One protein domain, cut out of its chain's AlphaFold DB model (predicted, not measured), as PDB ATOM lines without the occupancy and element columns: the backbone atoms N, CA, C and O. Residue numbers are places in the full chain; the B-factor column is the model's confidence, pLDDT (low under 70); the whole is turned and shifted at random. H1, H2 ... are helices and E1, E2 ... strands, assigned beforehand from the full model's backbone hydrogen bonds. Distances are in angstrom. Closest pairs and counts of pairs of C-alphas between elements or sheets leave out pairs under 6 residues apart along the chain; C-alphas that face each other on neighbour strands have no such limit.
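Overview. This is residues 2 to 34 and 56 to 113 of the 233 residues of an uncharacterized protein of Ascodesmis nigricans (UniProt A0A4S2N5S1). A helical hairpin, long H1 with shorter H2 beside it, makes one end of an elongated model; two small antiparallel sheets make the other, E1 - E4 near the start of H1 and the hairpin E2 - E3 farther out. The 91 printed residues hold four named strands, then two named helices, mixed in class, with under half in named elements. The whole is only just loose, close to compact, radius of gyration of the C-alphas 14.8 A, spans 54 by 28 by 16 A.

Arrangement. E1, residues 12 to 14, and E4, residues 58 to 60, are antiparallel neighbours; N 13 and O 59 are within hydrogen-bond range, 2.8 A. The closest C-alphas of E4 and H1, residues 71 to 93, are Trp 58 and Val 71, 6.3 A. H1 and H2, residues 100 to 109, touch, closest C-alphas Glu 80 and Ile 107, 6.8 A, opposite ways at a shallow tilt of 23 degrees. In both, every O i to N i+4 pair is within hydrogen-bond range. E2, residues 19 to 21, and E3, residues 28 to 30, form a hairpin, N 29 to O 20 2.8 A, within hydrogen-bond range.

Along the chain. E1 begins at C-alpha 12 (23.554, -8.570, 41.737). H1 measures 33.2 A; H2, 14.3 A, ends at C-alpha 109 (23.589, 5.840, 31.794).

Size, cuts and confidence. Residues 35 to 55 are cut out, C-alphas 34 and 56 being 11.3 A apart. Of the links printed whole, none is long. Twenty residues are under pLDDT 70, among them 2 to 9.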
ATOM      1  N   HIS A   2      37.284  -9.890  34.058       45.03
ATOM      2  CA  HIS A   2      36.028 -10.063  33.312       45.03
ATOM      3  C   HIS A   2      35.200  -8.783  33.416       45.03
ATOM      4  O   HIS A   2      34.911  -8.349  34.528       45.03
ATOM      5  N   ASP A   3      34.858  -8.159  32.292       49.88
ATOM      6  CA  ASP A   3      33.943  -7.016  32.267       49.88
ATOM      7  C   ASP A   3      32.503  -7.549  32.237       49.88
ATOM      8  O   ASP A   3      32.136  -8.332  31.358       49.88
ATOM      9  N   CYS A   4      31.685  -7.141  33.209       63.09
ATOM     10  CA  CYS A   4      30.255  -7.459  33.273       63.09
ATOM     11  C   CYS A   4      29.493  -7.039  32.013       63.09
ATOM     12  O   CYS A   4      28.470  -7.637  31.679       63.09
ATOM     13  N   ARG A   5      30.017  -6.047  31.290       57.22
ATOM     14  CA  ARG A   5      29.457  -5.568  30.026       57.22
ATOM     15  C   ARG A   5      29.571  -6.600  28.910       57.22
ATOM     16  O   ARG A   5      28.636  -6.753  28.139       57.22
ATOM     17  N   LEU A   6      30.670  -7.352  28.877       55.44
ATOM     18  CA  LEU A   6      30.966  -8.293  27.793       55.44
ATOM     19  C   LEU A   6      30.300  -9.664  27.985       55.44
ATOM     20  O   LEU A   6      30.167 -10.421  27.029       55.44
ATOM     21  N   ASN A   7      29.862  -9.983  29.208       59.88
ATOM     22  CA  ASN A   7      29.309 -11.296  29.569       59.88
ATOM     23  C   ASN A   7      27.777 -11.308  29.728       59.88
ATOM     24  O   ASN A   7      27.230 -12.250  30.300       59.88
ATOM     25  N   GLY A   8      27.074 -10.282  29.240       58.47
ATOM     26  CA  GLY A   8      25.607 -10.281  29.217       58.47
ATOM     27  C   GLY A   8      24.925  -9.801  30.501       58.47
ATOM     28  O   GLY A   8      23.740 -10.071  30.681       58.47
ATOM     29  N   GLY A   9      25.617  -9.061  31.379       65.00
ATOM     30  CA  GLY A   9      24.936  -8.243  32.385       65.00
ATOM     31  C   GLY A   9      25.552  -8.183  33.780       65.00
ATOM     32  O   GLY A   9      26.549  -8.826  34.113       65.00
ATOM     33  N   HIS A  10      24.915  -7.367  34.623       71.00
ATOM     34  CA  HIS A  10      25.241  -7.240  36.041       71.00
ATOM     35  C   HIS A  10      24.558  -8.350  36.840       71.00
ATOM     36  O   HIS A  10      23.333  -8.422  36.880       71.00
ATOM     37  N   PHE A  11      25.343  -9.170  37.537       74.00
ATOM     38  CA  PHE A  11      24.822 -10.134  38.506       74.00
ATOM     39  C   PHE A  11      24.802  -9.489  39.875       74.00
ATOM     40  O   PHE A  11      25.866  -9.234  40.426       74.00
ATOM     41  N   PHE A  12      23.630  -9.204  40.430       74.69
ATOM     42  CA  PHE A  12      23.554  -8.570  41.737       74.69
ATOM     43  C   PHE A  12      23.363  -9.599  42.862       74.69
ATOM     44  O   PHE A  12      22.470 -10.437  42.795       74.69
ATOM     45  N   VAL A  13      24.164  -9.497  43.923       76.81
ATOM     46  CA  VAL A  13      24.016 -10.245  45.180       76.81
ATOM     47  C   VAL A  13      23.811  -9.283  46.335       76.81
ATOM     48  O   VAL A  13      24.357  -8.180  46.370       76.81
ATOM     49  N   LEU A  14      23.001  -9.713  47.297       75.69
ATOM     50  CA  LEU A  14      22.772  -8.980  48.531       75.69
ATOM     51  C   LEU A  14      24.054  -8.962  49.363       75.69
ATOM     52  O   LEU A  14      24.527 -10.006  49.811       75.69
ATOM     53  N   ARG A  15      24.595  -7.767  49.608       72.38
ATOM     54  CA  ARG A  15      25.743  -7.578  50.499       72.38
ATOM     55  C   ARG A  15      25.325  -6.697  51.670       72.38
ATOM     56  O   ARG A  15      24.963  -5.547  51.440       72.38
ATOM     57  N   PRO A  16      25.350  -7.175  52.923       71.31
ATOM     58  CA  PRO A  16      24.980  -6.335  54.056       71.31
ATOM     59  C   PRO A  16      25.977  -5.175  54.191       71.31
ATOM     60  O   PRO A  16      27.177  -5.389  54.342       71.31
ATOM     61  N   MET A  17      25.477  -3.938  54.126       73.44
ATOM     62  CA  MET A  17      26.247  -2.718  54.382       73.44
ATOM     63  C   MET A  17      25.445  -1.792  55.296       73.44
ATOM     64  O   MET A  17      24.226  -1.688  55.170       73.44
ATOM     65  N   SER A  18      26.131  -1.104  56.211       75.31
ATOM     66  CA  SER A  18      25.507  -0.141  57.130       75.31
ATOM     67  C   SER A  18      25.040   1.119  56.402       75.31
ATOM     68  O   SER A  18      23.988   1.674  56.712       75.31
ATOM     69  N   THR A  19      25.805   1.559  55.406       82.31
ATOM     70  CA  THR A  19      25.469   2.676  54.529       82.31
ATOM     71  C   THR A  19      26.000   2.409  53.128       82.31
ATOM     72  O   THR A  19      27.065   1.817  52.968       82.31
ATOM     73  N   PHE A  20      25.265   2.832  52.106       86.62
ATOM     74  CA  PHE A  20      25.750   2.832  50.732       86.62
ATOM     75  C   PHE A  20      25.096   3.949  49.923       86.62
ATOM     76  O   PHE A  20      23.987   4.393  50.218       86.62
ATOM     77  N   THR A  21      25.772   4.389  48.865       86.94
ATOM     78  CA  THR A  21      25.187   5.302  47.878       86.94
ATOM     79  C   THR A  21      24.914   4.517  46.610       86.94
ATOM     80  O   THR A  21      25.822   3.903  46.056       86.94
ATOM     81  N   CYS A  22      23.668   4.523  46.141       85.44
ATOM     82  CA  CYS A  22      23.348   3.892  44.868       85.44
ATOM     83  C   CYS A  22      24.048   4.651  43.735       85.44
ATOM     84  O   CYS A  22      23.831   5.850  43.561       85.44
ATOM     85  N   HIS A  23      24.850   3.954  42.931       86.69
ATOM     86  CA  HIS A  23      25.605   4.559  41.835       86.69
ATOM     87  C   HIS A  23      24.690   5.198  40.778       86.69
ATOM     88  O   HIS A  23      25.026   6.224  40.189       86.69
ATOM     89  N   ARG A  24      23.501   4.618  40.583       85.75
ATOM     90  CA  ARG A  24      22.546   5.032  39.556       85.75
ATOM     91  C   ARG A  24      21.671   6.207  39.987       85.75
ATOM     92  O   ARG A  24      21.716   7.265  39.372       85.75
ATOM     93  N   CYS A  25      20.886   6.050  41.055       87.25
ATOM     94  CA  CYS A  25      19.979   7.111  41.512       87.25
ATOM     95  C   CYS A  25      20.627   8.121  42.471       87.25
ATOM     96  O   CYS A  25      19.955   9.057  42.898       87.25
ATOM     97  N   ARG A  26      21.900   7.915  42.849       89.31
ATOM     98  CA  ARG A  26      22.673   8.747  43.790       89.31
ATOM     99  C   ARG A  26      22.035   8.914  45.176       89.31
ATOM    100  O   ARG A  26      22.508   9.714  45.976       89.31
ATOM    101  N   ARG A  27      20.984   8.147  45.494       85.44
ATOM    102  CA  ARG A  27      20.370   8.141  46.825       85.44
ATOM    103  C   ARG A  27      21.284   7.421  47.808       85.44
ATOM    104  O   ARG A  27      21.819   6.353  47.497       85.44
ATOM    105  N   VAL A  28      21.423   8.012  48.989       86.19
ATOM    106  CA  VAL A  28      22.119   7.413  50.126       86.19
ATOM    107  C   VAL A  28      21.125   6.560  50.897       86.19
ATOM    108  O   VAL A  28      20.034   7.009  51.248       86.19
ATOM    109  N   PHE A  29      21.514   5.326  51.150       81.75
ATOM    110  CA  PHE A  29      20.780   4.358  51.934       81.75
ATOM    111  C   PHE A  29      21.586   4.090  53.197       81.75
ATOM    112  O   PHE A  29      22.780   3.807  53.132       81.75
ATOM    113  N   SER A  30      20.942   4.203  54.350       82.12
ATOM    114  CA  SER A  30      21.530   3.846  55.633       82.12
ATOM    115  C   SER A  30      20.615   2.822  56.276       82.12
ATOM    116  O   SER A  30      19.419   3.071  56.450       82.12
ATOM    117  N   SER A  31      21.178   1.662  56.596       67.81
ATOM    118  CA  SER A  31      20.570   0.732  57.528       67.81
ATOM    119  C   SER A  31      20.654   1.400  58.897       67.81
ATOM    120  O   SER A  31      21.684   1.337  59.568       67.81
ATOM    121  N   ARG A  32      19.609   2.142  59.283       57.19
ATOM    122  CA  ARG A  32      19.455   2.559  60.678       57.19
ATOM    123  C   ARG A  32      19.247   1.290  61.502       57.19
ATOM    124  O   ARG A  32      18.164   0.724  61.492       57.19
ATOM    125  N   ASP A  33      20.336   0.876  62.141       45.97
ATOM    126  CA  ASP A  33      20.488  -0.123  63.197       45.97
ATOM    127  C   ASP A  33      19.707  -1.446  63.072       45.97
ATOM    128  O   ASP A  33      18.537  -1.510  63.456       45.97
ATOM    129  N   PRO A  34      20.377  -2.574  62.751       51.31
ATOM    130  CA  PRO A  34      19.859  -3.900  63.104       51.31
ATOM    131  C   PRO A  34      19.826  -4.142  64.632       51.31
ATOM    132  O   PRO A  34      19.282  -5.150  65.073       51.31
ATOM    133  N   THR A  56      19.453  -3.730  52.269       61.22
ATOM    134  CA  THR A  56      20.642  -4.433  51.805       61.22
ATOM    135  C   THR A  56      20.927  -4.002  50.366       61.22
ATOM    136  O   THR A  56      20.056  -4.122  49.498       61.22
ATOM    137  N   PRO A  57      22.111  -3.427  50.083       69.31
ATOM    138  CA  PRO A  57      22.479  -3.112  48.715       69.31
ATOM    139  C   PRO A  57      22.594  -4.374  47.873       69.31
ATOM    140  O   PRO A  57      23.090  -5.413  48.316       69.31
ATOM    141  N   TRP A  58      22.200  -4.213  46.620       73.88
ATOM    142  CA  TRP A  58      22.494  -5.145  45.551       73.88
ATOM    143  C   TRP A  58      23.864  -4.767  44.982       73.88
ATOM    144  O   TRP A  58      24.058  -3.664  44.462       73.88
ATOM    145  N   HIS A  59      24.836  -5.659  45.149       72.12
ATOM    146  CA  HIS A  59      26.223  -5.495  44.711       72.12
ATOM    147  C   HIS A  59      26.482  -6.371  43.491       72.12
ATOM    148  O   HIS A  59      26.114  -7.542  43.496       72.12
ATOM    149  N   CYS A  60      27.095  -5.814  42.445       76.38
ATOM    150  CA  CYS A  60      27.491  -6.622  41.298       76.38
ATOM    151  C   CYS A  60      28.608  -7.606  41.698       76.38
ATOM    152  O   CYS A  60      29.689  -7.165  42.080       76.38
ATOM    153  N   ILE A  61      28.368  -8.918  41.583       68.19
ATOM    154  CA  ILE A  61      29.298 -10.001  41.970       68.19
ATOM    155  C   ILE A  61      30.627  -9.904  41.218       68.19
ATOM    156  O   ILE A  61      31.664 -10.332  41.721       68.19
ATOM    157  N   LEU A  62      30.607  -9.362  40.000       61.06
ATOM    158  CA  LEU A  62      31.809  -9.236  39.193       61.06
ATOM    159  C   LEU A  62      32.733  -8.193  39.828       61.06
ATOM    160  O   LEU A  62      32.437  -6.997  39.844       61.06
ATOM    161  N   GLU A  63      33.859  -8.678  40.355       55.78
ATOM    162  CA  GLU A  63      34.823  -7.924  41.170       55.78
ATOM    163  C   GLU A  63      35.302  -6.626  40.504       55.78
ATOM    164  O   GLU A  63      35.591  -5.642  41.182       55.78
ATOM    165  N   SER A  64      35.338  -6.604  39.172       60.31
ATOM    166  CA  SER A  64      35.728  -5.462  38.340       60.31
ATOM    167  C   SER A  64      34.694  -4.331  38.304       60.31
ATOM    168  O   SER A  64      35.058  -3.176  38.094       60.31
ATOM    169  N   CYS A  65      33.412  -4.642  38.495       72.81
ATOM    170  CA  CYS A  65      32.315  -3.699  38.314       72.81
ATOM    171  C   CYS A  65      32.084  -2.834  39.556       72.81
ATOM    172  O   CYS A  65      31.749  -1.654  39.440       72.81
ATOM    173  N   ASN A  66      32.220  -3.438  40.744       73.38
ATOM    174  CA  ASN A  66      32.007  -2.851  42.075       73.38
ATOM    175  C   ASN A  66      30.786  -1.908  42.206       73.38
ATOM    176  O   ASN A  66      30.739  -1.030  43.071       73.38
ATOM    177  N   THR A  67      29.787  -2.065  41.337       82.38
ATOM    178  CA  THR A  67      28.649  -1.155  41.263       82.38
ATOM    179  C   THR A  67      27.646  -1.527  42.347       82.38
ATOM    180  O   THR A  67      27.189  -2.668  42.433       82.38
ATOM    181  N   LEU A  68      27.305  -0.541  43.176       85.25
ATOM    182  CA  LEU A  68      26.292  -0.653  44.221       85.25
ATOM    183  C   LEU A  68      24.983  -0.029  43.744       85.25
ATOM    184  O   LEU A  68      24.927   1.155  43.396       85.25
ATOM    185  N   SER A  69      23.911  -0.811  43.784       84.56
ATOM    186  CA  SER A  69      22.577  -0.387  43.376       84.56
ATOM    187  C   SER A  69      21.567  -0.613  44.495       84.56
ATOM    188  O   SER A  69      21.656  -1.566  45.269       84.56
ATOM    189  N   CYS A  70      20.582   0.280  44.602       85.06
ATOM    190  CA  CYS A  70      19.395  -0.022  45.393       85.06
ATOM    191  C   CYS A  70      18.523  -1.037  44.652       85.06
ATOM    192  O   CYS A  70      18.610  -1.118  43.428       85.06
ATOM    193  N   VAL A  71      17.652  -1.735  45.387       81.06
ATOM    194  CA  VAL A  71      16.748  -2.775  44.856       81.06
ATOM    195  C   VAL A  71      16.070  -2.325  43.562       81.06
ATOM    196  O   VAL A  71      16.282  -2.909  42.512       81.06
ATOM    197  N   THR A  72      15.400  -1.173  43.596       84.88
ATOM    198  CA  THR A  72      14.671  -0.644  42.433       84.88
ATOM    199  C   THR A  72      15.555  -0.333  41.224       84.88
ATOM    200  O   THR A  72      15.104  -0.446  40.091       84.88
ATOM    201  N   CYS A  73      16.809   0.082  41.438       84.69
ATOM    202  CA  CYS A  73      17.736   0.334  40.336       84.69
ATOM    203  C   CYS A  73      18.328  -0.968  39.796       84.69
ATOM    204  O   CYS A  73      18.571  -1.047  38.598       84.69
ATOM    205  N   ALA A  74      18.568  -1.960  40.657       83.50
ATOM    206  CA  ALA A  74      19.006  -3.285  40.243       83.50
ATOM    207  C   ALA A  74      17.916  -3.977  39.408       83.50
ATOM    208  O   ALA A  74      18.204  -4.404  38.294       83.50
ATOM    209  N   ASP A  75      16.662  -3.957  39.873       82.94
ATOM    210  CA  ASP A  75      15.505  -4.514  39.160       82.94
ATOM    211  C   ASP A  75      15.329  -3.872  37.778       82.94
ATOM    212  O   ASP A  75      15.126  -4.564  36.778       82.94
ATOM    213  N   TYR A  76      15.455  -2.542  37.704       86.50
ATOM    214  CA  TYR A  76      15.375  -1.817  36.439       86.50
ATOM    215  C   TYR A  76      16.487  -2.245  35.473       86.50
ATOM    216  O   TYR A  76      16.201  -2.613  34.338       86.50
ATOM    217  N   VAL A  77      17.751  -2.248  35.928       84.12
ATOM    218  CA  VAL A  77      18.897  -2.697  35.112       84.12
ATOM    219  C   VAL A  77      18.650  -4.108  34.588       84.12
ATOM    220  O   VAL A  77      18.847  -4.368  33.408       84.12
ATOM    221  N   GLN A  78      18.210  -5.014  35.459       82.44
ATOM    222  CA  GLN A  78      17.998  -6.408  35.104       82.44
ATOM    223  C   GLN A  78      16.860  -6.575  34.090       82.44
ATOM    224  O   GLN A  78      16.980  -7.377  33.165       82.44
ATOM    225  N   THR A  79      15.789  -5.792  34.223       85.12
ATOM    226  CA  THR A  79      14.662  -5.804  33.283       85.12
ATOM    227  C   THR A  79      15.088  -5.322  31.896       85.12
ATOM    228  O   THR A  79      14.819  -5.996  30.904       85.12
ATOM    229  N   GLU A  80      15.806  -4.201  31.821       88.06
ATOM    230  CA  GLU A  80      16.296  -3.641  30.554       88.06
ATOM    231  C   GLU A  80      17.324  -4.554  29.875       88.06
ATOM    232  O   GLU A  80      17.267  -4.763  28.666       88.06
ATOM    233  N   LEU A  81      18.242  -5.155  30.641       84.69
ATOM    234  CA  LEU A  81      19.202  -6.119  30.097       84.69
ATOM    235  C   LEU A  81      18.506  -7.377  29.562       84.69
ATOM    236  O   LEU A  81      18.896  -7.893  28.516       84.69
ATOM    237  N   CYS A  82      17.452  -7.846  30.234       85.69
ATOM    238  CA  CYS A  82      16.641  -8.960  29.748       85.69
ATOM    239  C   CYS A  82      15.943  -8.607  28.422       85.69
ATOM    240  O   CYS A  82      15.997  -9.383  27.468       85.69
ATOM    241  N   ALA A  83      15.354  -7.409  28.327       87.62
ATOM    242  CA  ALA A  83      14.732  -6.921  27.096       87.62
ATOM    243  C   ALA A  83      15.751  -6.775  25.951       87.62
ATOM    244  O   ALA A  83      15.487  -7.201  24.825       87.62
ATOM    245  N   LEU A  84      16.945  -6.252  26.245       87.62
ATOM    246  CA  LEU A  84      18.034  -6.149  25.277       87.62
ATOM    247  C   LEU A  84      18.472  -7.530  24.773       87.62
ATOM    248  O   LEU A  84      18.702  -7.692  23.578       87.62
ATOM    249  N   GLN A  85      18.545  -8.535  25.647       87.31
ATOM    250  CA  GLN A  85      18.911  -9.895  25.248       87.31
ATOM    251  C   GLN A  85      17.909 -10.497  24.253       87.31
ATOM    252  O   GLN A  85      18.319 -11.159  23.297       87.31
ATOM    253  N   ILE A  86      16.610 -10.249  24.445       89.38
ATOM    254  CA  ILE A  86      15.568 -10.655  23.490       89.38
ATOM    255  C   ILE A  86      15.813  -9.970  22.141       89.38
ATOM    256  O   ILE A  86      15.907 -10.647  21.120       89.38
ATOM    257  N   HIS A  87      16.029  -8.652  22.147       89.25
ATOM    258  CA  HIS A  87      16.283  -7.877  20.932       89.25
ATOM    259  C   HIS A  87      17.557  -8.328  20.188       89.25
ATOM    260  O   HIS A  87      17.563  -8.419  18.962       89.25
ATOM    261  N   ILE A  88      18.625  -8.678  20.918       89.12
ATOM    262  CA  ILE A  88      19.856  -9.256  20.352       89.12
ATOM    263  C   ILE A  88      19.569 -10.588  19.663       89.12
ATOM    264  O   ILE A  88      20.031 -10.811  18.545       89.12
ATOM    265  N   ASN A  89      18.804 -11.472  20.302       88.56
ATOM    266  CA  ASN A  89      18.469 -12.772  19.726       88.56
ATOM    267  C   ASN A  89      17.615 -12.627  18.458       88.56
ATOM    268  O   ASN A  89      17.865 -13.316  17.470       88.56
ATOM    269  N   GLU A  90      16.653 -11.704  18.458       94.00
ATOM    270  CA  GLU A  90      15.821 -11.404  17.290       94.00
ATOM    271  C   GLU A  90      16.631 -10.801  16.134       94.00
ATOM    272  O   GLU A  90      16.479 -11.223  14.989       94.00
ATOM    273  N   ALA A  91      17.524  -9.850  16.412       91.81
ATOM    274  CA  ALA A  91      18.400  -9.268  15.397       91.81
ATOM    275  C   ALA A  91      19.377 -10.299  14.828       91.81
ATOM    276  O   ALA A  91      19.559 -10.381  13.614       91.81
ATOM    277  N   LYS A  92      19.920 -11.170  15.684       92.94
ATOM    278  CA  LYS A  92      20.759 -12.289  15.254       92.94
ATOM    279  C   LYS A  92      19.995 -13.251  14.342       92.94
ATOM    280  O   LYS A  92      20.567 -13.716  13.360       92.94
ATOM    281  N   ALA A  93      18.713 -13.510  14.612       95.19
ATOM    282  CA  ALA A  93      17.859 -14.307  13.731       95.19
ATOM    283  C   ALA A  93      17.626 -13.638  12.362       95.19
ATOM    284  O   ALA A  93      17.463 -14.336  11.364       95.19
ATOM    285  N   ARG A  94      17.669 -12.299  12.295       96.69
ATOM    286  CA  ARG A  94      17.610 -11.518  11.045       96.69
ATOM    287  C   ARG A  94      18.967 -11.332  10.352       96.69
ATOM    288  O   ARG A  94      19.008 -10.771   9.262       96.69
ATOM    289  N   GLY A  95      20.071 -11.779  10.954       95.69
ATOM    290  CA  GLY A  95      21.425 -11.516  10.450       95.69
ATOM    291  C   GLY A  95      21.898 -10.071  10.654       95.69
ATOM    292  O   GLY A  95      22.865  -9.645  10.026       95.69
ATOM    293  N   GLU A  96      21.234  -9.311  11.525       94.94
ATOM    294  CA  GLU A  96      21.616  -7.950  11.895       94.94
ATOM    295  C   GLU A  96      22.660  -7.972  13.021       94.94
ATOM    296  O   GLU A  96      22.554  -8.732  13.986       94.94
ATOM    297  N   HIS A  97      23.668  -7.105  12.916       90.62
ATOM    298  CA  HIS A  97      24.660  -6.907  13.967       90.62
ATOM    299  C   HIS A  97      24.230  -5.765  14.893       90.62
ATOM    300  O   HIS A  97      24.067  -4.628  14.449       90.62
ATOM    301  N   ILE A  98      24.103  -6.053  16.188       88.81
ATOM    302  CA  ILE A  98      23.847  -5.051  17.227       88.81
ATOM    303  C   ILE A  98      25.136  -4.798  18.000       88.81
ATOM    304  O   ILE A  98      25.761  -5.736  18.489       88.81
ATOM    305  N   ASP A  99      25.499  -3.524  18.157       90.62
ATOM    306  CA  ASP A  99      26.538  -3.111  19.101       90.62
ATOM    307  C   ASP A  99      26.005  -3.243  20.538       90.62
ATOM    308  O   ASP A  99      25.347  -2.351  21.085       90.62
ATOM    309  N   THR A 100      26.260  -4.406  21.138       86.31
ATOM    310  CA  THR A 100      25.827  -4.747  22.497       86.31
ATOM    311  C   THR A 100      26.437  -3.817  23.541       86.31
ATOM    312  O   THR A 100      25.766  -3.453  24.506       86.31
ATOM    313  N   ASP A 101      27.673  -3.366  23.332       83.19
ATOM    314  CA  ASP A 101      28.384  -2.509  24.279       83.19
ATOM    315  C   ASP A 101      27.804  -1.095  24.297       83.19
ATOM    316  O   ASP A 101      27.710  -0.456  25.349       83.19
ATOM    317  N   ALA A 102      27.420  -0.564  23.134       86.50
ATOM    318  CA  ALA A 102      26.693   0.698  23.052       86.50
ATOM    319  C   ALA A 102      25.342   0.613  23.780       86.50
ATOM    320  O   ALA A 102      25.068   1.462  24.631       86.50
ATOM    321  N   ALA A 103      24.559  -0.440  23.526       86.56
ATOM    322  CA  ALA A 103      23.240  -0.618  24.129       86.56
ATOM    323  C   ALA A 103      23.300  -0.794  25.660       86.56
ATOM    324  O   ALA A 103      22.553  -0.149  26.396       86.56
ATOM    325  N   ILE A 104      24.244  -1.593  26.172       84.69
ATOM    326  CA  ILE A 104      24.439  -1.761  27.622       84.69
ATOM    327  C   ILE A 104      24.846  -0.432  28.274       84.69
ATOM    328  O   ILE A 104      24.316  -0.068  29.326       84.69
ATOM    329  N   ARG A 105      25.746   0.341  27.647       84.56
ATOM    330  CA  ARG A 105      26.152   1.661  28.164       84.56
ATOM    331  C   ARG A 105      24.995   2.652  28.208       84.56
ATOM    332  O   ARG A 105      24.965   3.496  29.105       84.56
ATOM    333  N   GLU A 106      24.066   2.576  27.264       87.25
ATOM    334  CA  GLU A 106      22.862   3.405  27.262       87.25
ATOM    335  C   GLU A 106      21.945   3.048  28.439       87.25
ATOM    336  O   GLU A 106      21.575   3.929  29.221       87.25
ATOM    337  N   ILE A 107      21.702   1.750  28.658       85.56
ATOM    338  CA  ILE A 107      20.938   1.251  29.809       85.56
ATOM    339  C   ILE A 107      21.595   1.668  31.125       85.56
ATOM    340  O   ILE A 107      20.889   2.034  32.057       85.56
ATOM    341  N   GLU A 108      22.921   1.637  31.248       80.69
ATOM    342  CA  GLU A 108      23.619   2.039  32.477       80.69
ATOM    343  C   GLU A 108      23.546   3.550  32.746       80.69
ATOM    344  O   GLU A 108      23.435   3.968  33.903       80.69
ATOM    345  N   LYS A 109      23.613   4.372  31.692       82.31
ATOM    346  CA  LYS A 109      23.589   5.840  31.794       82.31
ATOM    347  C   LYS A 109      22.187   6.404  31.985       82.31
ATOM    348  O   LYS A 109      22.065   7.507  32.522       82.31
ATOM    349  N   ALA A 110      21.149   5.685  31.559       79.31
ATOM    350  CA  ALA A 110      19.783   6.174  31.636       79.31
ATOM    351  C   ALA A 110      19.403   6.503  33.098       79.31
ATOM    352  O   ALA A 110      19.493   5.641  33.985       79.31
ATOM    353  N   PRO A 111      18.981   7.739  33.408       71.31
ATOM    354  CA  PRO A 111      18.554   8.074  34.755       71.31
ATOM    355  C   PRO A 111      17.301   7.265  35.092       71.31
ATOM    356  O   PRO A 111      16.258   7.411  34.458       71.31
ATOM    357  N   HIS A 112      17.379   6.417  36.121       68.94
ATOM    358  CA  HIS A 112      16.169   5.808  36.658       68.94
ATOM    359  C   HIS A 112      15.447   6.875  37.481       68.94
ATOM    360  O   HIS A 112      15.785   7.126  38.645       68.94
ATOM    361  N   HIS A 113      14.473   7.543  36.862       57.97
ATOM    362  CA  HIS A 113      13.555   8.420  37.569       57.97
ATOM    363  C   HIS A 113      12.648   7.560  38.446       57.97
ATOM    364  O   HIS A 113      11.499   7.285  38.113       57.97
TER     365      HIS A 113